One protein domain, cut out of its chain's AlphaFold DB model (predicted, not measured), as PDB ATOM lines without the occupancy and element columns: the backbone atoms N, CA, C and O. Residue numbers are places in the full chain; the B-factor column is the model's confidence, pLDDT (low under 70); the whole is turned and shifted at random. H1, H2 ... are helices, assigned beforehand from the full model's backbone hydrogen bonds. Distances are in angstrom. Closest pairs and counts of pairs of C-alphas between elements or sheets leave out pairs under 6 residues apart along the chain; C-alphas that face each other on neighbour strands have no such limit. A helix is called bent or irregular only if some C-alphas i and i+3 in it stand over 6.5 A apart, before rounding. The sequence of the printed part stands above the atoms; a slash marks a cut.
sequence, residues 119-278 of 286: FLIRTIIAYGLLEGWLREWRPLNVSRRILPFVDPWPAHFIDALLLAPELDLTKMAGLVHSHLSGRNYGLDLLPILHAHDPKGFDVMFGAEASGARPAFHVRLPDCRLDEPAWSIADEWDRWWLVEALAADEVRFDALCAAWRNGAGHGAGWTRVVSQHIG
ATOM      1  N   PHE A 119      37.055 -26.668 -35.568       97.12
ATOM      2  CA  PHE A 119      37.330 -28.100 -35.532       97.12
ATOM      3  C   PHE A 119      38.274 -28.531 -36.657       97.12
ATOM      4  O   PHE A 119      39.147 -29.363 -36.428       97.12
ATOM      5  N   LEU A 120      38.198 -27.910 -37.840       97.88
ATOM      6  CA  LEU A 120      39.063 -28.236 -38.974       97.88
ATOM      7  C   LEU A 120      40.552 -28.077 -38.635       97.88
ATOM      8  O   LEU A 120      41.335 -29.020 -38.757       97.88
ATOM      9  N   ILE A 121      40.948 -26.881 -38.194       97.81
ATOM     10  CA  ILE A 121      42.346 -26.573 -37.861       97.81
ATOM     11  C   ILE A 121      42.815 -27.450 -36.700       97.81
ATOM     12  O   ILE A 121      43.938 -27.960 -36.713       97.81
ATOM     13  N   ARG A 122      41.937 -27.675 -35.719       97.94
ATOM     14  CA  ARG A 122      42.224 -28.534 -34.576       97.94
ATOM     15  C   ARG A 122      42.483 -29.982 -34.994       97.94
ATOM     16  O   ARG A 122      43.452 -30.561 -34.521       97.94
ATOM     17  N   THR A 123      41.700 -30.534 -35.918       98.75
ATOM     18  CA  THR A 123      41.886 -31.892 -36.458       98.75
ATOM     19  C   THR A 123      43.207 -32.031 -37.214       98.75
ATOM     20  O   THR A 123      43.920 -33.019 -37.037       98.75
ATOM     21  N   ILE A 124      43.608 -31.013 -37.982       98.62
ATOM     22  CA  ILE A 124      44.913 -30.987 -38.667       98.62
ATOM     23  C   ILE A 124      46.061 -31.000 -37.650       98.62
ATOM     24  O   ILE A 124      47.006 -31.779 -37.785       98.62
ATOM     25  N   ILE A 125      45.976 -30.177 -36.601       98.69
ATOM     26  CA  ILE A 125      46.986 -30.150 -35.535       98.69
ATOM     27  C   ILE A 125      46.986 -31.467 -34.747       98.69
ATOM     28  O   ILE A 125      48.056 -32.000 -34.456       98.69
ATOM     29  N   ALA A 126      45.812 -32.022 -34.436       98.75
ATOM     30  CA  ALA A 126      45.667 -33.293 -33.732       98.75
ATOM     31  C   ALA A 126      46.341 -34.434 -34.503       98.75
ATOM     32  O   ALA A 126      47.056 -35.231 -33.895       98.75
ATOM     33  N   TYR A 127      46.207 -34.465 -35.836       98.69
ATOM     34  CA  TYR A 127      46.947 -35.407 -36.674       98.69
ATOM     35  C   TYR A 127      48.459 -35.250 -36.476       98.69
ATOM     36  O   TYR A 127      49.138 -36.231 -36.178       98.69
ATOM     37  N   GLY A 128      48.984 -34.023 -36.575       98.12
ATOM     38  CA  GLY A 128      50.416 -33.759 -36.402       98.12
ATOM     39  C   GLY A 128      50.939 -34.193 -35.029       98.12
ATOM     40  O   GLY A 128      51.988 -34.827 -34.933       98.12
ATOM     41  N   LEU A 129      50.175 -33.928 -33.965       98.50
ATOM     42  CA  LEU A 129      50.512 -34.350 -32.603       98.50
ATOM     43  C   LEU A 129      50.486 -35.878 -32.437       98.50
ATOM     44  O   LEU A 129      51.309 -36.424 -31.701       98.50
ATOM     45  N   LEU A 130      49.564 -36.578 -33.103       98.25
ATOM     46  CA  LEU A 130      49.386 -38.025 -32.951       98.25
ATOM     47  C   LEU A 130      50.191 -38.871 -33.932       98.25
ATOM     48  O   LEU A 130      50.387 -40.050 -33.657       98.25
ATOM     49  N   GLU A 131      50.668 -38.323 -35.047       96.62
ATOM     50  CA  GLU A 131      51.226 -39.118 -36.145       96.62
ATOM     51  C   GLU A 131      52.334 -40.080 -35.690       96.62
ATOM     52  O   GLU A 131      52.305 -41.267 -36.026       96.62
ATOM     53  N   GLY A 132      53.287 -39.594 -34.890       95.00
ATOM     54  CA  GLY A 132      54.360 -40.434 -34.348       95.00
ATOM     55  C   GLY A 132      53.822 -41.590 -33.499       95.00
ATOM     56  O   GLY A 132      54.256 -42.728 -33.654       95.00
ATOM     57  N   TRP A 133      52.821 -41.316 -32.660       96.69
ATOM     58  CA  TRP A 133      52.170 -42.331 -31.832       96.69
ATOM     59  C   TRP A 133      51.354 -43.323 -32.670       96.69
ATOM     60  O   TRP A 133      51.471 -44.525 -32.460       96.69
ATOM     61  N   LEU A 134      50.610 -42.864 -33.684       95.88
ATOM     62  CA  LEU A 134      49.835 -43.724 -34.591       95.88
ATOM     63  C   LEU A 134      50.732 -44.720 -35.341       95.88
ATOM     64  O   LEU A 134      50.356 -45.881 -35.534       95.88
ATOM     65  N   ARG A 135      51.925 -44.274 -35.752       93.31
ATOM     66  CA  ARG A 135      52.929 -45.105 -36.432       93.31
ATOM     67  C   ARG A 135      53.577 -46.137 -35.504       93.31
ATOM     68  O   ARG A 135      54.006 -47.177 -35.997       93.31
ATOM     69  N   GLU A 136      53.646 -45.878 -34.198       92.69
ATOM     70  CA  GLU A 136      54.123 -46.848 -33.199       92.69
ATOM     71  C   GLU A 136      53.024 -47.818 -32.753       92.69
ATOM     72  O   GLU A 136      53.279 -49.016 -32.646       92.69
ATOM     73  N   TRP A 137      51.805 -47.318 -32.533       92.62
ATOM     74  CA  TRP A 137      50.667 -48.099 -32.048       92.62
ATOM     75  C   TRP A 137      50.300 -49.233 -33.008       92.62
ATOM     76  O   TRP A 137      50.163 -50.386 -32.600       92.62
ATOM     77  N   ARG A 138      50.206 -48.926 -34.305       88.38
ATOM     78  CA  ARG A 138      50.012 -49.923 -35.364       88.38
ATOM     79  C   ARG A 138      51.017 -49.649 -36.491       88.38
ATOM     80  O   ARG A 138      50.752 -48.797 -37.343       88.38
ATOM     81  N   PRO A 139      52.176 -50.329 -36.513       88.25
ATOM     82  CA  PRO A 139      53.223 -50.066 -37.497       88.25
ATOM     83  C   PRO A 139      52.802 -50.353 -38.939       88.25
ATOM     84  O   PRO A 139      52.192 -51.382 -39.230       88.25
ATOM     85  N   LEU A 140      53.193 -49.460 -39.852       83.38
ATOM     86  CA  LEU A 140      52.998 -49.644 -41.294       83.38
ATOM     87  C   LEU A 140      53.871 -50.781 -41.846       83.38
ATOM     88  O   LEU A 140      54.922 -51.110 -41.281       83.38
ATOM     89  N   ASN A 141      53.470 -51.334 -42.989       77.38
ATOM     90  CA  ASN A 141      54.242 -52.322 -43.732       77.38
ATOM     91  C   ASN A 141      55.632 -51.758 -44.076       77.38
ATOM     92  O   ASN A 141      55.793 -50.575 -44.387       77.38
ATOM     93  N   VAL A 142      56.656 -52.614 -44.018       68.00
ATOM     94  CA  VAL A 142      58.056 -52.232 -44.249       68.00
ATOM     95  C   VAL A 142      58.251 -51.551 -45.607       68.00
ATOM     96  O   VAL A 142      58.995 -50.575 -45.673       68.00
ATOM     97  N   SER A 143      57.559 -51.991 -46.665       65.62
ATOM     98  CA  SER A 143      57.657 -51.372 -47.997       65.62
ATOM     99  C   SER A 143      57.273 -49.886 -47.966       65.62
ATOM    100  O   SER A 143      58.008 -49.043 -48.481       65.62
ATOM    101  N   ARG A 144      56.194 -49.531 -47.262       70.19
ATOM    102  CA  ARG A 144      55.720 -48.143 -47.115       70.19
ATOM    103  C   ARG A 144      56.513 -47.307 -46.119       70.19
ATOM    104  O   ARG A 144      56.414 -46.088 -46.145       70.19
ATOM    105  N   ARG A 145      57.305 -47.944 -45.254       65.69
ATOM    106  CA  ARG A 145      58.257 -47.249 -44.371       65.69
ATOM    107  C   ARG A 145      59.535 -46.830 -45.095       65.69
ATOM    108  O   ARG A 145      60.220 -45.937 -44.615       65.69
ATOM    109  N   ILE A 146      59.879 -47.516 -46.186       59.97
ATOM    110  CA  ILE A 146      61.101 -47.265 -46.963       59.97
ATOM    111  C   ILE A 146      60.812 -46.349 -48.160       59.97
ATOM    112  O   ILE A 146      61.670 -45.555 -48.541       59.97
ATOM    113  N   LEU A 147      59.624 -46.456 -48.759       65.56
ATOM    114  CA  LEU A 147      59.233 -45.659 -49.921       65.56
ATOM    115  C   LEU A 147      58.624 -44.308 -49.499       65.56
ATOM    116  O   LEU A 147      57.790 -44.283 -48.593       65.56
ATOM    117  N   PRO A 148      58.961 -43.198 -50.184       65.38
ATOM    118  CA  PRO A 148      58.553 -41.844 -49.802       65.38
ATOM    119  C   PRO A 148      57.123 -41.535 -50.268       65.38
ATOM    120  O   PRO A 148      56.894 -40.657 -51.095       65.38
ATOM    121  N   PHE A 149      56.143 -42.320 -49.814       73.81
ATOM    122  CA  PHE A 149      54.730 -42.147 -50.182       73.81
ATOM    123  C   PHE A 149      53.871 -41.583 -49.049       73.81
ATOM    124  O   PHE A 149      52.812 -41.004 -49.318       73.81
ATOM    125  N   VAL A 150      54.320 -41.779 -47.807       84.62
ATOM    126  CA  VAL A 150      53.647 -41.399 -46.558       84.62
ATOM    127  C   VAL A 150      54.683 -40.993 -45.510       84.62
ATOM    128  O   VAL A 150      54.703 -41.520 -44.393       84.62
ATOM    129  N   ASP A 151      55.567 -40.071 -45.878       89.25
ATOM    130  CA  ASP A 151      56.553 -39.510 -44.960       89.25
ATOM    131  C   ASP A 151      55.850 -38.887 -43.741       89.25
ATOM    132  O   ASP A 151      54.716 -38.400 -43.853       89.25
ATOM    133  N   PRO A 152      56.464 -38.948 -42.548       92.38
ATOM    134  CA  PRO A 152      55.969 -38.196 -41.408       92.38
ATOM    135  C   PRO A 152      56.101 -36.695 -41.670       92.38
ATOM    136  O   PRO A 152      57.033 -36.247 -42.346       92.38
ATOM    137  N   TRP A 153      55.201 -35.902 -41.101       95.75
ATOM    138  CA  TRP A 153      55.389 -34.463 -41.059       95.75
ATOM    139  C   TRP A 153      56.671 -34.125 -40.290       95.75
ATOM    140  O   TRP A 153      56.922 -34.672 -39.210       95.75
ATOM    141  N   PRO A 154      57.504 -33.208 -40.809       95.38
ATOM    142  CA  PRO A 154      58.655 -32.730 -40.067       95.38
ATOM    143  C   PRO A 154      58.224 -32.064 -38.756       95.38
ATOM    144  O   PRO A 154      57.276 -31.280 -38.739       95.38
ATOM    145  N   ALA A 155      58.965 -32.286 -37.666       95.88
ATOM    146  CA  ALA A 155      58.647 -31.679 -36.364       95.88
ATOM    147  C   ALA A 155      58.535 -30.143 -36.438       95.88
ATOM    148  O   ALA A 155      57.658 -29.549 -35.819       95.88
ATOM    149  N   HIS A 156      59.365 -29.507 -37.271       96.25
ATOM    150  CA  HIS A 156      59.335 -28.059 -37.474       96.25
ATOM    151  C   HIS A 156      58.061 -27.557 -38.178       96.25
ATOM    152  O   HIS A 156      57.710 -26.391 -38.027       96.25
ATOM    153  N   PHE A 157      57.359 -28.406 -38.939       98.06
ATOM    154  CA  PHE A 157      56.053 -28.051 -39.497       98.06
ATOM    155  C   PHE A 157      55.004 -27.995 -38.384       98.06
ATOM    156  O   PHE A 157      54.244 -27.035 -38.306       98.06
ATOM    157  N   ILE A 158      55.023 -28.967 -37.466       98.19
ATOM    158  CA  ILE A 158      54.142 -28.983 -36.288       98.19
ATOM    159  C   ILE A 158      54.441 -27.779 -35.382       98.19
ATOM    160  O   ILE A 158      53.512 -27.109 -34.933       98.19
ATOM    161  N   ASP A 159      55.719 -27.437 -35.180       98.00
ATOM    162  CA  ASP A 159      56.110 -26.204 -34.483       98.00
ATOM    163  C   ASP A 159      55.486 -24.968 -35.135       98.00
ATOM    164  O   ASP A 159      54.895 -24.134 -34.450       98.00
ATOM    165  N   ALA A 160      55.587 -24.859 -36.462       98.25
ATOM    166  CA  ALA A 160      55.049 -23.727 -37.201       98.25
ATOM    167  C   ALA A 160      53.520 -23.623 -37.069       98.25
ATOM    168  O   ALA A 160      53.008 -22.526 -36.844       98.25
ATOM    169  N   LEU A 161      52.799 -24.752 -37.123       98.12
ATOM    170  CA  LEU A 161      51.353 -24.794 -36.878       98.12
ATOM    171  C   LEU A 161      51.004 -24.291 -35.469       98.12
ATOM    172  O   LEU A 161      50.092 -23.485 -35.304       98.12
ATOM    173  N   LEU A 162      51.744 -24.729 -34.446       97.62
ATOM    174  CA  LEU A 162      51.467 -24.382 -33.049       97.62
ATOM    175  C   LEU A 162      51.907 -22.967 -32.655       97.62
ATOM    176  O   LEU A 162      51.423 -22.452 -31.642       97.62
ATOM    177  N   LEU A 163      52.834 -22.359 -33.393       96.31
ATOM    178  CA  LEU A 163      53.322 -20.996 -33.157       96.31
ATOM    179  C   LEU A 163      52.555 -19.938 -33.959       96.31
ATOM    180  O   LEU A 163      52.653 -18.754 -33.636       96.31
ATOM    181  N   ALA A 164      51.796 -20.337 -34.981       96.44
ATOM    182  CA  ALA A 164      51.015 -19.420 -35.797       96.44
ATOM    183  C   ALA A 164      49.831 -18.829 -35.000       96.44
ATOM    184  O   ALA A 164      48.934 -19.569 -34.588       96.44
ATOM    185  N   PRO A 165      49.780 -17.499 -34.783       90.75
ATOM    186  CA  PRO A 165      48.646 -16.870 -34.122       90.75
ATOM    187  C   PRO A 165      47.428 -16.856 -35.051       90.75
ATOM    188  O   PRO A 165      47.543 -16.487 -36.226       90.75
ATOM    189  N   GLU A 166      46.261 -17.216 -34.507       91.25
ATOM    190  CA  GLU A 166      44.981 -17.234 -35.236       91.25
ATOM    191  C   GLU A 166      45.106 -17.999 -36.566       91.25
ATOM    192  O   GLU A 166      44.850 -17.448 -37.638       91.25
ATOM    193  N   LEU A 167      45.633 -19.227 -36.509       96.00
ATOM    194  CA  LEU A 167      45.875 -20.052 -37.691       96.00
ATOM    195  C   LEU A 167      44.561 -20.321 -38.443       96.00
ATOM    196  O   LEU A 167      43.642 -20.926 -37.898       96.00
ATOM    197  N   ASP A 168      44.523 -19.905 -39.705       95.50
ATOM    198  CA  ASP A 168      43.475 -20.198 -40.681       95.50
ATOM    199  C   ASP A 168      44.067 -20.988 -41.862       95.50
ATOM    200  O   ASP A 168      45.277 -21.247 -41.920       95.50
ATOM    201  N   LEU A 169      43.229 -21.377 -42.828       95.88
ATOM    202  CA  LEU A 169      43.681 -22.144 -43.991       95.88
ATOM    203  C   LEU A 169      44.595 -21.356 -44.940       95.88
ATOM    204  O   LEU A 169      45.435 -21.960 -45.603       95.88
ATOM    205  N   THR A 170      44.491 -20.026 -44.992       95.44
ATOM    206  CA  THR A 170      45.387 -19.202 -45.821       95.44
ATOM    207  C   THR A 170      46.804 -19.202 -45.248       95.44
ATOM    208  O   THR A 170      47.775 -19.465 -45.960       95.44
ATOM    209  N   LYS A 171      46.943 -18.973 -43.939       97.25
ATOM    210  CA  LYS A 171      48.220 -19.091 -43.224       97.25
ATOM    211  C   LYS A 171      48.750 -20.521 -43.308       97.25
ATOM    212  O   LYS A 171      49.936 -20.712 -43.565       97.25
ATOM    213  N   MET A 172      47.878 -21.518 -43.155       97.12
ATOM    214  CA  MET A 172      48.244 -22.925 -43.291       97.12
ATOM    215  C   MET A 172      48.790 -23.252 -44.681       97.12
ATOM    216  O   MET A 172      49.799 -23.944 -44.757       97.12
ATOM    217  N   ALA A 173      48.200 -22.725 -45.759       96.69
ATOM    218  CA  ALA A 173      48.737 -22.893 -47.110       96.69
ATOM    219  C   ALA A 173      50.187 -22.397 -47.197       96.69
ATOM    220  O   ALA A 173      51.064 -23.126 -47.660       96.69
ATOM    221  N   GLY A 174      50.463 -21.206 -46.654       97.50
ATOM    222  CA  GLY A 174      51.819 -20.658 -46.587       97.50
ATOM    223  C   GLY A 174      52.791 -21.537 -45.792       97.50
ATOM    224  O   GLY A 174      53.936 -21.722 -46.210       97.50
ATOM    225  N   LEU A 175      52.341 -22.123 -44.676       98.25
ATOM    226  CA  LEU A 175      53.148 -23.058 -43.886       98.25
ATOM    227  C   LEU A 175      53.402 -24.371 -44.634       98.25
ATOM    228  O   LEU A 175      54.539 -24.835 -44.664       98.25
ATOM    229  N   VAL A 176      52.381 -24.946 -45.272       97.00
ATOM    230  CA  VAL A 176      52.518 -26.155 -46.097       97.00
ATOM    231  C   VAL A 176      53.529 -25.912 -47.214       97.00
ATOM    232  O   VAL A 176      54.465 -26.689 -47.349       97.00
ATOM    233  N   HIS A 177      53.415 -24.800 -47.941       95.62
ATOM    234  CA  HIS A 177      54.357 -24.439 -49.002       95.62
ATOM    235  C   HIS A 177      55.797 -24.249 -48.501       95.62
ATOM    236  O   HIS A 177      56.750 -24.586 -49.198       95.62
ATOM    237  N   SER A 178      55.970 -23.717 -47.288       96.75
ATOM    238  CA  SER A 178      57.297 -23.417 -46.734       96.75
ATOM    239  C   SER A 178      57.985 -24.622 -46.088       96.75
ATOM    240  O   SER A 178      59.209 -24.621 -45.955       96.75
ATOM    241  N   HIS A 179      57.221 -25.624 -45.643       96.94
ATOM    242  CA  HIS A 179      57.733 -26.713 -44.805       96.94
ATOM    243  C   HIS A 179      57.556 -28.113 -45.397       96.94
ATOM    244  O   HIS A 179      58.266 -29.031 -44.985       96.94
ATOM    245  N   LEU A 180      56.628 -28.297 -46.336       93.88
ATOM    246  CA  LEU A 180      56.320 -29.589 -46.942       93.88
ATOM    247  C   LEU A 180      56.666 -29.586 -48.438       93.88
ATOM    248  O   LEU A 180      56.608 -28.557 -49.105       93.88
ATOM    249  N   SER A 181      57.020 -30.755 -48.973       88.38
ATOM    250  CA  SER A 181      57.312 -30.948 -50.396       88.38
ATOM    251  C   SER A 181      56.323 -31.938 -51.004       88.38
ATOM    252  O   SER A 181      56.406 -33.150 -50.795       88.38
ATOM    253  N   GLY A 182      55.361 -31.403 -51.754       85.44
ATOM    254  CA  GLY A 182      54.335 -32.184 -52.431       85.44
ATOM    255  C   GLY A 182      53.374 -32.904 -51.477       85.44
ATOM    256  O   GLY A 182      53.069 -32.449 -50.378       85.44
ATOM    257  N   ARG A 183      52.865 -34.049 -51.942       86.25
ATOM    258  CA  ARG A 183      51.699 -34.752 -51.374       86.25
ATOM    259  C   ARG A 183      52.010 -36.006 -50.554       86.25
ATOM    260  O   ARG A 183      51.097 -36.711 -50.127       86.25
ATOM    261  N   ASN A 184      53.280 -36.370 -50.425       88.00
ATOM    262  CA  ASN A 184      53.688 -37.691 -49.939       88.00
ATOM    263  C   ASN A 184      53.772 -37.764 -48.411       88.00
ATOM    264  O   ASN A 184      54.749 -38.256 -47.860       88.00
ATOM    265  N   TYR A 185      52.719 -37.313 -47.735       91.62
ATOM    266  CA  TYR A 185      52.590 -37.345 -46.282       91.62
ATOM    267  C   TYR A 185      51.413 -38.225 -45.863       91.62
ATOM    268  O   TYR A 185      50.519 -38.504 -46.665       91.62
ATOM    269  N   GLY A 186      51.403 -38.691 -44.611       92.56
ATOM    270  CA  GLY A 186      50.296 -39.511 -44.105       92.56
ATOM    271  C   GLY A 186      48.954 -38.762 -44.048       92.56
ATOM    272  O   GLY A 186      47.910 -39.388 -44.235       92.56
ATOM    273  N   LEU A 187      48.984 -37.433 -43.908       96.31
ATOM    274  CA  LEU A 187      47.873 -36.524 -44.191       96.31
ATOM    275  C   LEU A 187      48.326 -35.513 -45.251       96.31
ATOM    276  O   LEU A 187      49.225 -34.704 -45.011       96.31
ATOM    277  N   ASP A 188      47.714 -35.585 -46.430       94.81
ATOM    278  CA  ASP A 188      47.953 -34.662 -47.540       94.81
ATOM    279  C   ASP A 188      46.963 -33.496 -47.456       94.81
ATOM    280  O   ASP A 188      45.747 -33.674 -47.555       94.81
ATOM    281  N   LEU A 189      47.501 -32.295 -47.255       96.06
ATOM    282  CA  LEU A 189      46.720 -31.071 -47.095       96.06
ATOM    283  C   LEU A 189      46.455 -30.357 -48.426       96.06
ATOM    284  O   LEU A 189      45.617 -29.461 -48.473       96.06
ATOM    285  N   LEU A 190      47.111 -30.739 -49.525       95.19
ATOM    286  CA  LEU A 190      46.927 -30.044 -50.802       95.19
ATOM    287  C   LEU A 190      45.472 -30.074 -51.308       95.19
ATOM    288  O   LEU A 190      44.991 -29.028 -51.746       95.19
ATOM    289  N   PRO A 191      44.720 -31.194 -51.229       94.81
ATOM    290  CA  PRO A 191      43.358 -31.248 -51.763       94.81
ATOM    291  C   PRO A 191      42.378 -30.304 -51.056       94.81
ATOM    292  O   PRO A 191      41.540 -29.693 -51.723       94.81
ATOM    293  N   ILE A 192      42.495 -30.169 -49.731       96.44
ATOM    294  CA  ILE A 192      41.632 -29.285 -48.941       96.44
ATOM    295  C   ILE A 192      42.016 -27.815 -49.124       96.44
ATOM    296  O   ILE A 192      41.132 -26.972 -49.267       96.44
ATOM    297  N   LEU A 193      43.315 -27.505 -49.207       96.44
ATOM    298  CA  LEU A 193      43.786 -26.151 -49.504       96.44
ATOM    299  C   LEU A 193      43.327 -25.701 -50.898       96.44
ATOM    300  O   LEU A 193      42.855 -24.577 -51.057       96.44
ATOM    301  N   HIS A 194      43.386 -26.601 -51.885       95.44
ATOM    302  CA  HIS A 194      42.882 -26.345 -53.230       95.44
ATOM    303  C   HIS A 194      41.362 -26.124 -53.242       95.44
ATOM    304  O   HIS A 194      40.879 -25.237 -53.938       95.44
ATOM    305  N   ALA A 195      40.599 -26.888 -52.453       95.50
ATOM    306  CA  ALA A 195      39.152 -26.697 -52.339       95.50
ATOM    307  C   ALA A 195      38.764 -25.378 -51.650       95.50
ATOM    308  O   ALA A 195      37.721 -24.813 -51.977       95.50
ATOM    309  N   HIS A 196      39.584 -24.901 -50.712       96.50
ATOM    310  CA  HIS A 196      39.339 -23.665 -49.971       96.50
ATOM    311  C   HIS A 196      39.583 -22.408 -50.817       96.50
ATOM    312  O   HIS A 196      38.715 -21.540 -50.891       96.50
ATOM    313  N   ASP A 197      40.743 -22.316 -51.472       95.50
ATOM    314  CA  ASP A 197      41.095 -21.191 -52.343       95.50
ATOM    315  C   ASP A 197      41.772 -21.689 -53.624       95.50
ATOM    316  O   ASP A 197      43.003 -21.751 -53.695       95.50
ATOM    317  N   PRO A 198      40.990 -22.007 -54.675       93.31
ATOM    318  CA  PRO A 198      41.557 -22.515 -55.913       93.31
ATOM    319  C   PRO A 198      42.568 -21.575 -56.569       93.31
ATOM    320  O   PRO A 198      43.589 -22.010 -57.092       93.31
ATOM    321  N   LYS A 199      42.311 -20.263 -56.510       93.12
ATOM    322  CA  LYS A 199      43.159 -19.272 -57.177       93.12
ATOM    323  C   LYS A 199      44.469 -19.073 -56.427       93.12
ATOM    324  O   LYS A 199      45.520 -19.024 -57.060       93.12
ATOM    325  N   GLY A 200      44.414 -18.938 -55.102       93.62
ATOM    326  CA  GLY A 200      45.616 -18.848 -54.274       93.62
ATOM    327  C   GLY A 200      46.434 -20.135 -54.319       93.62
ATOM    328  O   GLY A 200      47.661 -20.074 -54.403       93.62
ATOM    329  N   PHE A 201      45.762 -21.290 -54.357       93.62
ATOM    330  CA  PHE A 201      46.413 -22.587 -54.503       93.62
ATOM    331  C   PHE A 201      47.214 -22.681 -55.805       93.62
ATOM    332  O   PHE A 201      48.402 -22.988 -55.750       93.62
ATOM    333  N   ASP A 202      46.618 -22.354 -56.955       91.31
ATOM    334  CA  ASP A 202      47.305 -22.403 -58.254       91.31
ATOM    335  C   ASP A 202      48.555 -21.508 -58.285       91.31
ATOM    336  O   ASP A 202      49.577 -21.871 -58.867       91.31
ATOM    337  N   VAL A 203      48.499 -20.344 -57.632       92.19
ATOM    338  CA  VAL A 203      49.643 -19.424 -57.529       92.19
ATOM    339  C   VAL A 203      50.766 -20.009 -56.670       92.19
ATOM    340  O   VAL A 203      51.939 -19.793 -56.973       92.19
ATOM    341  N   MET A 204      50.425 -20.729 -55.600       91.81
ATOM    342  CA  MET A 204      51.381 -21.220 -54.606       91.81
ATOM    343  C   MET A 204      51.956 -22.602 -54.948       91.81
ATOM    344  O   MET A 204      53.138 -22.848 -54.721       91.81
ATOM    345  N   PHE A 205      51.142 -23.498 -55.501       89.88
ATOM    346  CA  PHE A 205      51.482 -24.909 -55.719       89.88
ATOM    347  C   PHE A 205      51.445 -25.324 -57.199       89.88
ATOM    348  O   PHE A 205      51.908 -26.409 -57.549       89.88
ATOM    349  N   GLY A 206      50.920 -24.482 -58.095       82.88
ATOM    350  CA  GLY A 206      50.814 -24.797 -59.518       82.88
ATOM    351  C   GLY A 206      50.008 -26.073 -59.792       82.88
ATOM    352  O   GLY A 206      49.007 -26.360 -59.143       82.88
ATOM    353  N   ALA A 207      50.462 -26.870 -60.764       70.44
ATOM    354  CA  ALA A 207      49.774 -28.085 -61.211       70.44
ATOM    355  C   ALA A 207      49.957 -29.310 -60.286       70.44
ATOM    356  O   ALA A 207      49.604 -30.424 -60.671       70.44
ATOM    357  N   GLU A 208      50.498 -29.142 -59.075       64.19
ATOM    358  CA  GLU A 208      50.712 -30.239 -58.116       64.19
ATOM    359  C   GLU A 208      49.412 -30.742 -57.451       64.19
ATOM    360  O   GLU A 208      49.433 -31.660 -56.624       64.19
ATOM    361  N   ALA A 209      48.257 -30.181 -57.819       61.41
ATOM    362  CA  ALA A 209      46.978 -30.498 -57.205       61.41
ATOM    363  C   ALA A 209      46.523 -31.939 -57.490       61.41
ATOM    364  O   ALA A 209      46.200 -32.319 -58.618       61.41
ATOM    365  N   SER A 210      46.377 -32.735 -56.429       63.53
ATOM    366  CA  SER A 210      45.605 -33.973 -56.493       63.53
ATOM    367  C   SER A 210      44.147 -33.673 -56.137       63.53
ATOM    368  O   SER A 210      43.822 -33.580 -54.968       63.53
ATOM    369  N   GLY A 211      43.304 -33.438 -57.152       79.50
ATOM    370  CA  GLY A 211      41.837 -33.292 -57.069       79.50
ATOM    371  C   GLY A 211      41.281 -32.531 -55.853       79.50
ATOM    372  O   GLY A 211      41.136 -33.119 -54.783       79.50
ATOM    373  N   ALA A 212      40.900 -31.258 -56.037       90.62
ATOM    374  CA  ALA A 212      40.260 -30.448 -54.994       90.62
ATOM    375  C   ALA A 212      39.080 -31.183 -54.343       90.62
ATOM    376  O   ALA A 212      38.190 -31.673 -55.043       90.62
ATOM    377  N   ARG A 213      39.059 -31.232 -53.010       91.62
ATOM    378  CA  ARG A 213      37.937 -31.781 -52.238       91.62
ATOM    379  C   ARG A 213      37.893 -31.203 -50.822       91.62
ATOM    380  O   ARG A 213      38.951 -31.067 -50.207       91.62
ATOM    381  N   PRO A 214      36.700 -30.910 -50.280       95.38
ATOM    382  CA  PRO A 214      36.519 -30.469 -48.897       95.38
ATOM    383  C   PRO A 214      36.588 -31.667 -47.931       95.38
ATOM    384  O   PRO A 214      35.623 -32.001 -47.251       95.38
ATOM    385  N   ALA A 215      37.720 -32.369 -47.917       96.69
ATOM    386  CA  ALA A 215      37.920 -33.577 -47.121       96.69
ATOM    387  C   ALA A 215      39.389 -33.733 -46.708       96.69
ATOM    388  O   ALA A 215      40.295 -33.303 -47.429       96.69
ATOM    389  N   PHE A 216      39.633 -34.397 -45.579       97.44
ATOM    390  CA  PHE A 216      40.981 -34.755 -45.142       97.44
ATOM    391  C   PHE A 216      41.529 -35.885 -46.017       97.44
ATOM    392  O   PHE A 216      40.982 -36.980 -46.008       97.44
ATOM    393  N   HIS A 217      42.608 -35.671 -46.773       95.75
ATOM    394  CA  HIS A 217      43.176 -36.741 -47.599       95.75
ATOM    395  C   HIS A 217      44.154 -37.597 -46.782       95.75
ATOM    396  O   HIS A 217      45.366 -37.363 -46.767       95.75
ATOM    397  N   VAL A 218      43.613 -38.592 -46.077       95.25
ATOM    398  CA  VAL A 218      44.370 -39.480 -45.188       95.25
ATOM    399  C   VAL A 218      44.958 -40.624 -46.001       95.25
ATOM    400  O   VAL A 218      44.232 -41.434 -46.569       95.25
ATOM    401  N   ARG A 219      46.284 -40.699 -46.047       92.19
ATOM    402  CA  ARG A 219      47.048 -41.678 -46.833       92.19
ATOM    403  C   ARG A 219      47.809 -42.673 -45.970       92.19
ATOM    404  O   ARG A 219      48.331 -43.652 -46.496       92.19
ATOM    405  N   LEU A 220      47.898 -42.418 -44.664       91.56
ATOM    406  CA  LEU A 220      48.628 -43.243 -43.704       91.56
ATOM    407  C   LEU A 220      48.208 -44.734 -43.694       91.56
ATOM    408  O   LEU A 220      49.111 -45.567 -43.709       91.56
ATOM    409  N   PRO A 221      46.908 -45.096 -43.713       90.12
ATOM    410  CA  PRO A 221      46.427 -46.482 -43.691       90.12
ATOM    411  C   PRO A 221      47.058 -47.445 -44.697       90.12
ATOM    412  O   PRO A 221      47.186 -47.122 -45.882       90.12
ATOM    413  N   ASP A 222      47.398 -48.652 -44.243       86.38
ATOM    414  CA  ASP A 222      47.830 -49.755 -45.110       86.38
ATOM    415  C   ASP A 222      46.635 -50.502 -45.711       86.38
ATOM    416  O   ASP A 222      45.555 -50.550 -45.132       86.38
ATOM    417  N   CYS A 223      46.855 -51.167 -46.846       85.69
ATOM    418  CA  CYS A 223      45.927 -52.170 -47.367       85.69
ATOM    419  C   CYS A 223      46.552 -53.564 -47.219       85.69
ATOM    420  O   CYS A 223      47.455 -53.911 -47.980       85.69
ATOM    421  N   ARG A 224      46.118 -54.370 -46.245       85.25
ATOM    422  CA  ARG A 224      46.691 -55.706 -45.960       85.25
ATOM    423  C   ARG A 224      45.651 -56.805 -46.152       85.25
ATOM    424  O   ARG A 224      45.389 -57.603 -45.258       85.25
ATOM    425  N   LEU A 225      45.017 -56.816 -47.325       84.25
ATOM    426  CA  LEU A 225      43.946 -57.767 -47.648       84.25
ATOM    427  C   LEU A 225      44.364 -59.232 -47.455       84.25
ATOM    428  O   LEU A 225      43.536 -60.041 -47.051       84.25
ATOM    429  N   ASP A 226      45.638 -59.553 -47.679       80.19
ATOM    430  CA  ASP A 226      46.238 -60.880 -47.522       80.19
ATOM    431  C   ASP A 226      46.518 -61.285 -46.064       80.19
ATOM    432  O   ASP A 226      46.775 -62.460 -45.801       80.19
ATOM    433  N   GLU A 227      46.436 -60.360 -45.103       86.38
ATOM    434  CA  GLU A 227      46.571 -60.657 -43.675       86.38
ATOM    435  C   GLU A 227      45.185 -61.010 -43.081       86.38
ATOM    436  O   GLU A 227      44.305 -60.147 -43.017       86.38
ATOM    437  N   PRO A 228      44.948 -62.249 -42.592       85.62
ATOM    438  CA  PRO A 228      43.622 -62.661 -42.111       85.62
ATOM    439  C   PRO A 228      43.103 -61.870 -40.904       85.62
ATOM    440  O   PRO A 228      41.898 -61.779 -40.701       85.62
ATOM    441  N   ALA A 229      44.014 -61.326 -40.093       87.06
ATOM    442  CA  ALA A 229      43.683 -60.540 -38.907       87.06
ATOM    443  C   ALA A 229      43.469 -59.047 -39.206       87.06
ATOM    444  O   ALA A 229      43.133 -58.298 -38.295       87.06
ATOM    445  N   TRP A 230      43.700 -58.601 -40.444       89.62
ATOM    446  CA  TRP A 230      43.549 -57.201 -40.818       89.62
ATOM    447  C   TRP A 230      42.091 -56.863 -41.133       89.62
ATOM    448  O   TRP A 230      41.394 -57.620 -41.812       89.62
ATOM    449  N   SER A 231      41.643 -55.690 -40.698       90.12
ATOM    450  CA  SER A 231      40.365 -55.109 -41.096       90.12
ATOM    451  C   SER A 231      40.555 -53.667 -41.545       90.12
ATOM    452  O   SER A 231      41.313 -52.913 -40.942       90.12
ATOM    453  N   ILE A 232      39.808 -53.241 -42.563       91.88
ATOM    454  CA  ILE A 232      39.749 -51.823 -42.942       91.88
ATOM    455  C   ILE A 232      39.216 -50.941 -41.800       91.88
ATOM    456  O   ILE A 232      39.581 -49.771 -41.706       91.88
ATOM    457  N   ALA A 233      38.405 -51.506 -40.897       92.00
ATOM    458  CA  ALA A 233      37.917 -50.801 -39.715       92.00
ATOM    459  C   ALA A 233      39.053 -50.448 -38.740       92.00
ATOM    460  O   ALA A 233      39.078 -49.342 -38.214       92.00
ATOM    461  N   ASP A 234      40.048 -51.327 -38.579       89.50
ATOM    462  CA  ASP A 234      41.226 -51.043 -37.749       89.50
ATOM    463  C   ASP A 234      42.035 -49.848 -38.273       89.50
ATOM    464  O   ASP A 234      42.664 -49.113 -37.510       89.50
ATOM    465  N   GLU A 235      42.055 -49.666 -39.594       91.94
ATOM    466  CA  GLU A 235      42.709 -48.520 -40.214       91.94
ATOM    467  C   GLU A 235      41.883 -47.240 -40.056       91.94
ATOM    468  O   GLU A 235      42.456 -46.159 -39.919       91.94
ATOM    469  N   TRP A 236      40.550 -47.357 -40.048       94.50
ATOM    470  CA  TRP A 236      39.643 -46.246 -39.762       94.50
ATOM    471  C   TRP A 236      39.775 -45.756 -38.317       94.50
ATOM    472  O   TRP A 236      39.802 -44.545 -38.092       94.50
ATOM    473  N   ASP A 237      39.974 -46.658 -37.351       93.44
ATOM    474  CA  ASP A 237      40.196 -46.300 -35.942       93.44
ATOM    475  C   ASP A 237      41.344 -45.294 -35.768       93.44
ATOM    476  O   ASP A 237      41.292 -44.427 -34.896       93.44
ATOM    477  N   ARG A 238      42.375 -45.347 -36.626       93.94
ATOM    478  CA  ARG A 238      43.460 -44.351 -36.616       93.94
ATOM    479  C   ARG A 238      42.940 -42.941 -36.842       93.94
ATOM    480  O   ARG A 238      43.393 -42.021 -36.169       93.94
ATOM    481  N   TRP A 239      42.047 -42.774 -37.817       96.75
ATOM    482  CA  TRP A 239      41.443 -41.482 -38.111       96.75
ATOM    483  C   TRP A 239      40.481 -41.071 -37.001       96.75
ATOM    484  O   TRP A 239      40.528 -39.935 -36.535       96.75
ATOM    485  N   TRP A 240      39.687 -42.017 -36.503       96.31
ATOM    486  CA  TRP A 240      38.757 -41.746 -35.415       96.31
ATOM    487  C   TRP A 240      39.461 -41.218 -34.155       96.31
ATOM    488  O   TRP A 240      38.974 -40.283 -33.527       96.31
ATOM    489  N   LEU A 241      40.653 -41.730 -33.822       98.12
ATOM    490  CA  LEU A 241      41.476 -41.212 -32.719       98.12
ATOM    491  C   LEU A 241      41.943 -39.763 -32.935       98.12
ATOM    492  O   LEU A 241      42.067 -39.012 -31.967       98.12
ATOM    493  N   VAL A 242      42.188 -39.358 -34.185       98.56
ATOM    494  CA  VAL A 242      42.541 -37.970 -34.528       98.56
ATOM    495  C   VAL A 242      41.360 -37.043 -34.266       98.56
ATOM    496  O   VAL A 242      41.522 -36.030 -33.584       98.56
ATOM    497  N   GLU A 243      40.172 -37.407 -34.747       98.19
ATOM    498  CA  GLU A 243      38.950 -36.634 -34.502       98.19
ATOM    499  C   GLU A 243      38.573 -36.617 -33.020       98.19
ATOM    500  O   GLU A 243      38.185 -35.574 -32.498       98.19
ATOM    501  N   ALA A 244      38.745 -37.735 -32.312       98.38
ATOM    502  CA  ALA A 244      38.479 -37.820 -30.881       98.38
ATOM    503  C   ALA A 244      39.420 -36.914 -30.070       98.38
ATOM    504  O   ALA A 244      38.962 -36.224 -29.160       98.38
ATOM    505  N   LEU A 245      40.712 -36.840 -30.422       98.75
ATOM    506  CA  LEU A 245      41.617 -35.870 -29.801       98.75
ATOM    507  C   LEU A 245      41.216 -34.431 -30.130       98.75
ATOM    508  O   LEU A 245      41.257 -33.585 -29.245       98.75
ATOM    509  N   ALA A 246      40.827 -34.136 -31.371       98.38
ATOM    510  CA  ALA A 246      40.352 -32.801 -31.726       98.38
ATOM    511  C   ALA A 246      39.063 -32.425 -30.965       98.38
ATOM    512  O   ALA A 246      38.851 -31.263 -30.617       98.38
ATOM    513  N   ALA A 247      38.201 -33.391 -30.658       97.94
ATOM    514  CA  ALA A 247      36.994 -33.151 -29.875       97.94
ATOM    515  C   ALA A 247      37.286 -32.945 -28.372       97.94
ATOM    516  O   ALA A 247      36.595 -32.165 -27.717       97.94
ATOM    517  N   ASP A 248      38.318 -33.597 -27.824       98.19
ATOM    518  CA  ASP A 248      38.746 -33.450 -26.426       98.19
ATOM    519  C   ASP A 248      39.681 -32.240 -26.249       98.19
ATOM    520  O   ASP A 248      40.908 -32.360 -26.231       98.19
ATOM    521  N   GLU A 249      39.090 -31.050 -26.087       96.81
ATOM    522  CA  GLU A 249      39.819 -29.782 -25.907       96.81
ATOM    523  C   GLU A 249      40.856 -29.828 -24.783       96.81
ATOM    524  O   GLU A 249      41.957 -29.300 -24.929       96.81
ATOM    525  N   VAL A 250      40.544 -30.506 -23.677       97.44
ATOM    526  CA  VAL A 250      41.429 -30.568 -22.510       97.44
ATOM    527  C   VAL A 250      42.700 -31.346 -22.844       97.44
ATOM    528  O   VAL A 250      43.806 -30.902 -22.517       97.44
ATOM    529  N   ARG A 251      42.574 -32.508 -23.494       98.31
ATOM    530  CA  ARG A 251      43.744 -33.299 -23.903       98.31
ATOM    531  C   ARG A 251      44.468 -32.683 -25.088       98.31
ATOM    532  O   ARG A 251      45.700 -32.711 -25.099       98.31
ATOM    533  N   PHE A 252      43.737 -32.114 -26.042       98.62
ATOM    534  CA  PHE A 252      44.306 -31.387 -27.170       98.62
ATOM    535  C   PHE A 252      45.220 -30.255 -26.689       98.62
ATOM    536  O   PHE A 252      46.399 -30.215 -27.054       98.62
ATOM    537  N   ASP A 253      44.721 -29.390 -25.803       98.25
ATOM    538  CA  ASP A 253      45.483 -28.265 -25.263       98.25
ATOM    539  C   ASP A 253      46.685 -28.734 -24.442       98.25
ATOM    540  O   ASP A 253      47.775 -28.160 -24.541       98.25
ATOM    541  N   ALA A 254      46.529 -29.812 -23.670       98.19
ATOM    542  CA  ALA A 254      47.622 -30.387 -22.899       98.19
ATOM    543  C   ALA A 254      48.752 -30.921 -23.796       98.19
ATOM    544  O   ALA A 254      49.925 -30.663 -23.513       98.19
ATOM    545  N   LEU A 255      48.426 -31.609 -24.897       98.44
ATOM    546  CA  LEU A 255      49.426 -32.070 -25.863       98.44
ATOM    547  C   LEU A 255      50.053 -30.903 -26.634       98.44
ATOM    548  O   LEU A 255      51.272 -30.887 -26.806       98.44
ATOM    549  N   CYS A 256      49.279 -29.881 -27.011       98.25
ATOM    550  CA  CYS A 256      49.829 -28.658 -27.601       98.25
ATOM    551  C   CYS A 256      50.838 -27.981 -26.661       98.25
ATOM    552  O   CYS A 256      51.924 -27.581 -27.085       98.25
ATOM    553  N   ALA A 257      50.504 -27.857 -25.373       97.62
ATOM    554  CA  ALA A 257      51.390 -27.276 -24.370       97.62
ATOM    555  C   ALA A 257      52.647 -28.130 -24.153       97.62
ATOM    556  O   ALA A 257      53.756 -27.596 -24.113       97.62
ATOM    557  N   ALA A 258      52.497 -29.454 -24.057       97.12
ATOM    558  CA  ALA A 258      53.624 -30.374 -23.929       97.12
ATOM    559  C   ALA A 258      54.575 -30.277 -25.134       97.12
ATOM    560  O   ALA A 258      55.792 -30.199 -24.946       97.12
ATOM    561  N   TRP A 259      54.029 -30.213 -26.352       97.44
ATOM    562  CA  TRP A 259      54.812 -30.018 -27.570       97.44
ATOM    563  C   TRP A 259      55.593 -28.701 -27.530       97.44
ATOM    564  O   TRP A 259      56.814 -28.715 -27.672       97.44
ATOM    565  N   ARG A 260      54.918 -27.571 -27.259       95.19
ATOM    566  CA  ARG A 260      55.545 -26.233 -27.169       95.19
ATOM    567  C   ARG A 260      56.647 -26.153 -26.106       95.19
ATOM    568  O   ARG A 260      57.589 -25.384 -26.266       95.19
ATOM    569  N   ASN A 261      56.564 -26.968 -25.056       93.62
ATOM    570  CA  ASN A 261      57.595 -27.084 -24.021       93.62
ATOM    571  C   ASN A 261      58.779 -27.991 -24.423       93.62
ATOM    572  O   ASN A 261      59.626 -28.305 -23.586       93.62
ATOM    573  N   GLY A 262      58.849 -28.421 -25.688       90.12
ATOM    574  CA  GLY A 262      59.960 -29.181 -26.265       90.12
ATOM    575  C   GLY A 262      59.834 -30.701 -26.153       90.12
ATOM    576  O   GLY A 262      60.761 -31.414 -26.536       90.12
ATOM    577  N   ALA A 263      58.714 -31.235 -25.651       88.50
ATOM    578  CA  ALA A 263      58.535 -32.687 -25.556       88.50
ATOM    579  C   ALA A 263      58.373 -33.363 -26.933       88.50
ATOM    580  O   ALA A 263      58.677 -34.550 -27.061       88.50
ATOM    581  N   GLY A 264      57.916 -32.612 -27.944       83.81
ATOM    582  CA  GLY A 264      57.622 -33.101 -29.298       83.81
ATOM    583  C   GLY A 264      58.844 -33.503 -30.126       83.81
ATOM    584  O   GLY A 264      58.744 -34.331 -31.026       83.81
ATOM    585  N   HIS A 265      60.024 -32.973 -29.797       84.31
ATOM    586  CA  HIS A 265      61.262 -33.192 -30.561       84.31
ATOM    587  C   HIS A 265      62.071 -34.405 -30.091       84.31
ATOM    588  O   HIS A 265      63.114 -34.716 -30.666       84.31
ATOM    589  N   GLY A 266      61.634 -35.072 -29.021       79.12
ATOM    590  CA  GLY A 266      62.347 -36.192 -28.416       79.12
ATOM    591  C   GLY A 266      61.707 -37.547 -28.704       79.12
ATOM    592  O   GLY A 266      60.494 -37.666 -28.847       79.12
ATOM    593  N   ALA A 267      62.509 -38.615 -28.617       78.12
ATOM    594  CA  ALA A 267      62.041 -40.010 -28.679       78.12
ATOM    595  C   ALA A 267      61.042 -40.400 -27.559       78.12
ATOM    596  O   ALA A 267      60.597 -41.538 -27.479       78.12
ATOM    597  N   GLY A 268      60.723 -39.479 -26.643       91.50
ATOM    598  CA  GLY A 268      59.722 -39.664 -25.596       91.50
ATOM    599  C   GLY A 268      58.321 -39.177 -25.961       91.50
ATOM    600  O   GLY A 268      57.424 -39.370 -25.143       91.50
ATOM    601  N   TRP A 269      58.121 -38.552 -27.129       96.00
ATOM    602  CA  TRP A 269      56.838 -37.939 -27.482       96.00
ATOM    603  C   TRP A 269      55.674 -38.939 -27.470       96.00
ATOM    604  O   TRP A 269      54.648 -38.681 -26.847       96.00
ATOM    605  N   THR A 270      55.848 -40.132 -28.039       95.81
ATOM    606  CA  THR A 270      54.798 -41.167 -28.067       95.81
ATOM    607  C   THR A 270      54.407 -41.656 -26.671       95.81
ATOM    608  O   THR A 270      53.237 -41.935 -26.400       95.81
ATOM    609  N   ARG A 271      55.355 -41.667 -25.729       96.25
ATOM    610  CA  ARG A 271      55.085 -41.935 -24.310       96.25
ATOM    611  C   ARG A 271      54.304 -40.800 -23.650       96.25
ATOM    612  O   ARG A 271      53.434 -41.099 -22.840       96.25
ATOM    613  N   VAL A 272      54.583 -39.539 -23.985       97.44
ATOM    614  CA  VAL A 272      53.773 -38.397 -23.519       97.44
ATOM    615  C   VAL A 272      52.349 -38.533 -24.048       97.44
ATOM    616  O   VAL A 272      51.416 -38.542 -23.253       97.44
ATOM    617  N   VAL A 273      52.171 -38.761 -25.352       97.88
ATOM    618  CA  VAL A 273      50.849 -39.012 -25.949       97.88
ATOM    619  C   VAL A 273      50.121 -40.136 -25.210       97.88
ATOM    620  O   VAL A 273      49.007 -39.932 -24.734       97.88
ATOM    621  N   SER A 274      50.782 -41.275 -24.987       97.44
ATOM    622  CA  SER A 274      50.187 -42.423 -24.287       97.44
ATOM    623  C   SER A 274      49.792 -42.131 -22.832       97.44
ATOM    624  O   SER A 274      48.872 -42.754 -22.308       97.44
ATOM    625  N   GLN A 275      50.461 -41.195 -22.149       97.12
ATOM    626  CA  GLN A 275      50.052 -40.751 -20.807       97.12
ATOM    627  C   GLN A 275      48.739 -39.961 -20.845       97.12
ATOM    628  O   GLN A 275      47.963 -40.024 -19.892       97.12
ATOM    629  N   HIS A 276      48.485 -39.241 -21.939       97.12
ATOM    630  CA  HIS A 276      47.251 -38.488 -22.128       97.12
ATOM    631  C   HIS A 276      46.120 -39.353 -22.671       97.12
ATOM    632  O   HIS A 276      45.009 -39.237 -22.171       97.12
ATOM    633  N   ILE A 277      46.361 -40.214 -23.659       97.25
ATOM    634  CA  ILE A 277      45.278 -40.927 -24.355       97.25
ATOM    635  C   ILE A 277      45.209 -42.420 -24.025       97.25
ATOM    636  O   ILE A 277      44.319 -43.105 -24.510       97.25
ATOM    637  N   GLY A 278      46.094 -42.940 -23.177       96.31
ATOM    638  CA  GLY A 278      46.204 -44.378 -22.931       96.31
ATOM    639  C   GLY A 278      47.063 -45.090 -23.977       96.31
ATOM    640  O   GLY A 278      47.530 -44.490 -24.944       96.31
TER     641      GLY A 278
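Overview. This is residues 119 to 278 of the 286 residues of the protein "Putative amidoligase enzyme" of Antarctobacter heliothermus (UniProt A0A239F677). One kinked helix, H1, runs through the middle of a compact, all-helix domain, with H3 and H7 packed on opposite sides of it and the hairpin of H8 and H9 covering a third side. H4, H5 and H6 form a small group of helices beyond H3, and a long link without a named element folds back from H6 to H7. The printed part has 160 residues with nine named helices, H1 to H9 in order along the chain, and no named strand. The radius of gyration of the C-alphas is 15.7 A, and the spans are 44 by 40 by 26 A.

Along the chain. H1 covers residues 119 to 137, beginning at C-alpha 119 (37.330, -28.100, -35.532), and is 24.3 A long. It has a kink of 51 degrees near residue 131 and is irregular: C-alphas 129 and 132 are 7.4 A apart. H2 is residues 142 to 146, H3 is 155 to 163 and H4 is 169 to 179, 14.8 A long. H5 is residues 190 to 196, and H6 is 198 to 208, irregular with C-alphas 204 and 207 9.7 A apart. H7, residues 232 to 247, is 23.0 A long with a kink of 28 degrees near residue 239. H8, residues 249 to 260, is 16.2 A long. H9, residues 269 to 277, ends at C-alpha 277 (45.278, -40.927, -24.355).

Arrangement. H1 and H7 touch, opposite ways at a steep tilt of 50 degrees, with Thr 123 and Ala 246 the closest C-alphas at 5.1 A. H9 touches residues 130 to 136 of H1, closest at Trp 133 and Thr 270, 4.7 A between C-alphas. H3 touches residues 125 to 129 of H1 at a shallow tilt of 29 degrees, opposite ways; the C-alphas of Gly 128 and Ile 158 are closest at 6.1 A. H8 and H9 form a hairpin, with C-alphas 251 and 276 closest at 6.5 A. H3 and H4 form another, closest at C-alphas 157 and 179, 5.7 A. H4 and H5, also a hairpin, only just touch, with 3 pairs of C-alphas within 8 A and C-alphas 173 and 193 closest at 6.4 A. H5 and H6 only just touch, only at the corner, with 3 pairs of C-alphas within 8 A, C-alphas 194 and 201 closest at 5.3 A. H2 touches no helix. In H2, H3, H4, H5, H8 and H9 every O i to N i+4 pair is within hydrogen-bond range; in H1 13 of 15 are, in H6 5 of 7 and in H7 9 of 12.

Size, cuts and confidence. The C-alphas farthest apart, those of Pro 165 and Pro 228, are 46.8 A apart. The printed part has no cut. The link from H6 to H7, residues 209 to 231, is long; residues 217 to 218 pair antiparallel with residues 187 to 188. Mean pLDDT of the printed part is 91.7, and residues 142 to 143, 145 to 148 and 208 to 210 are under 70.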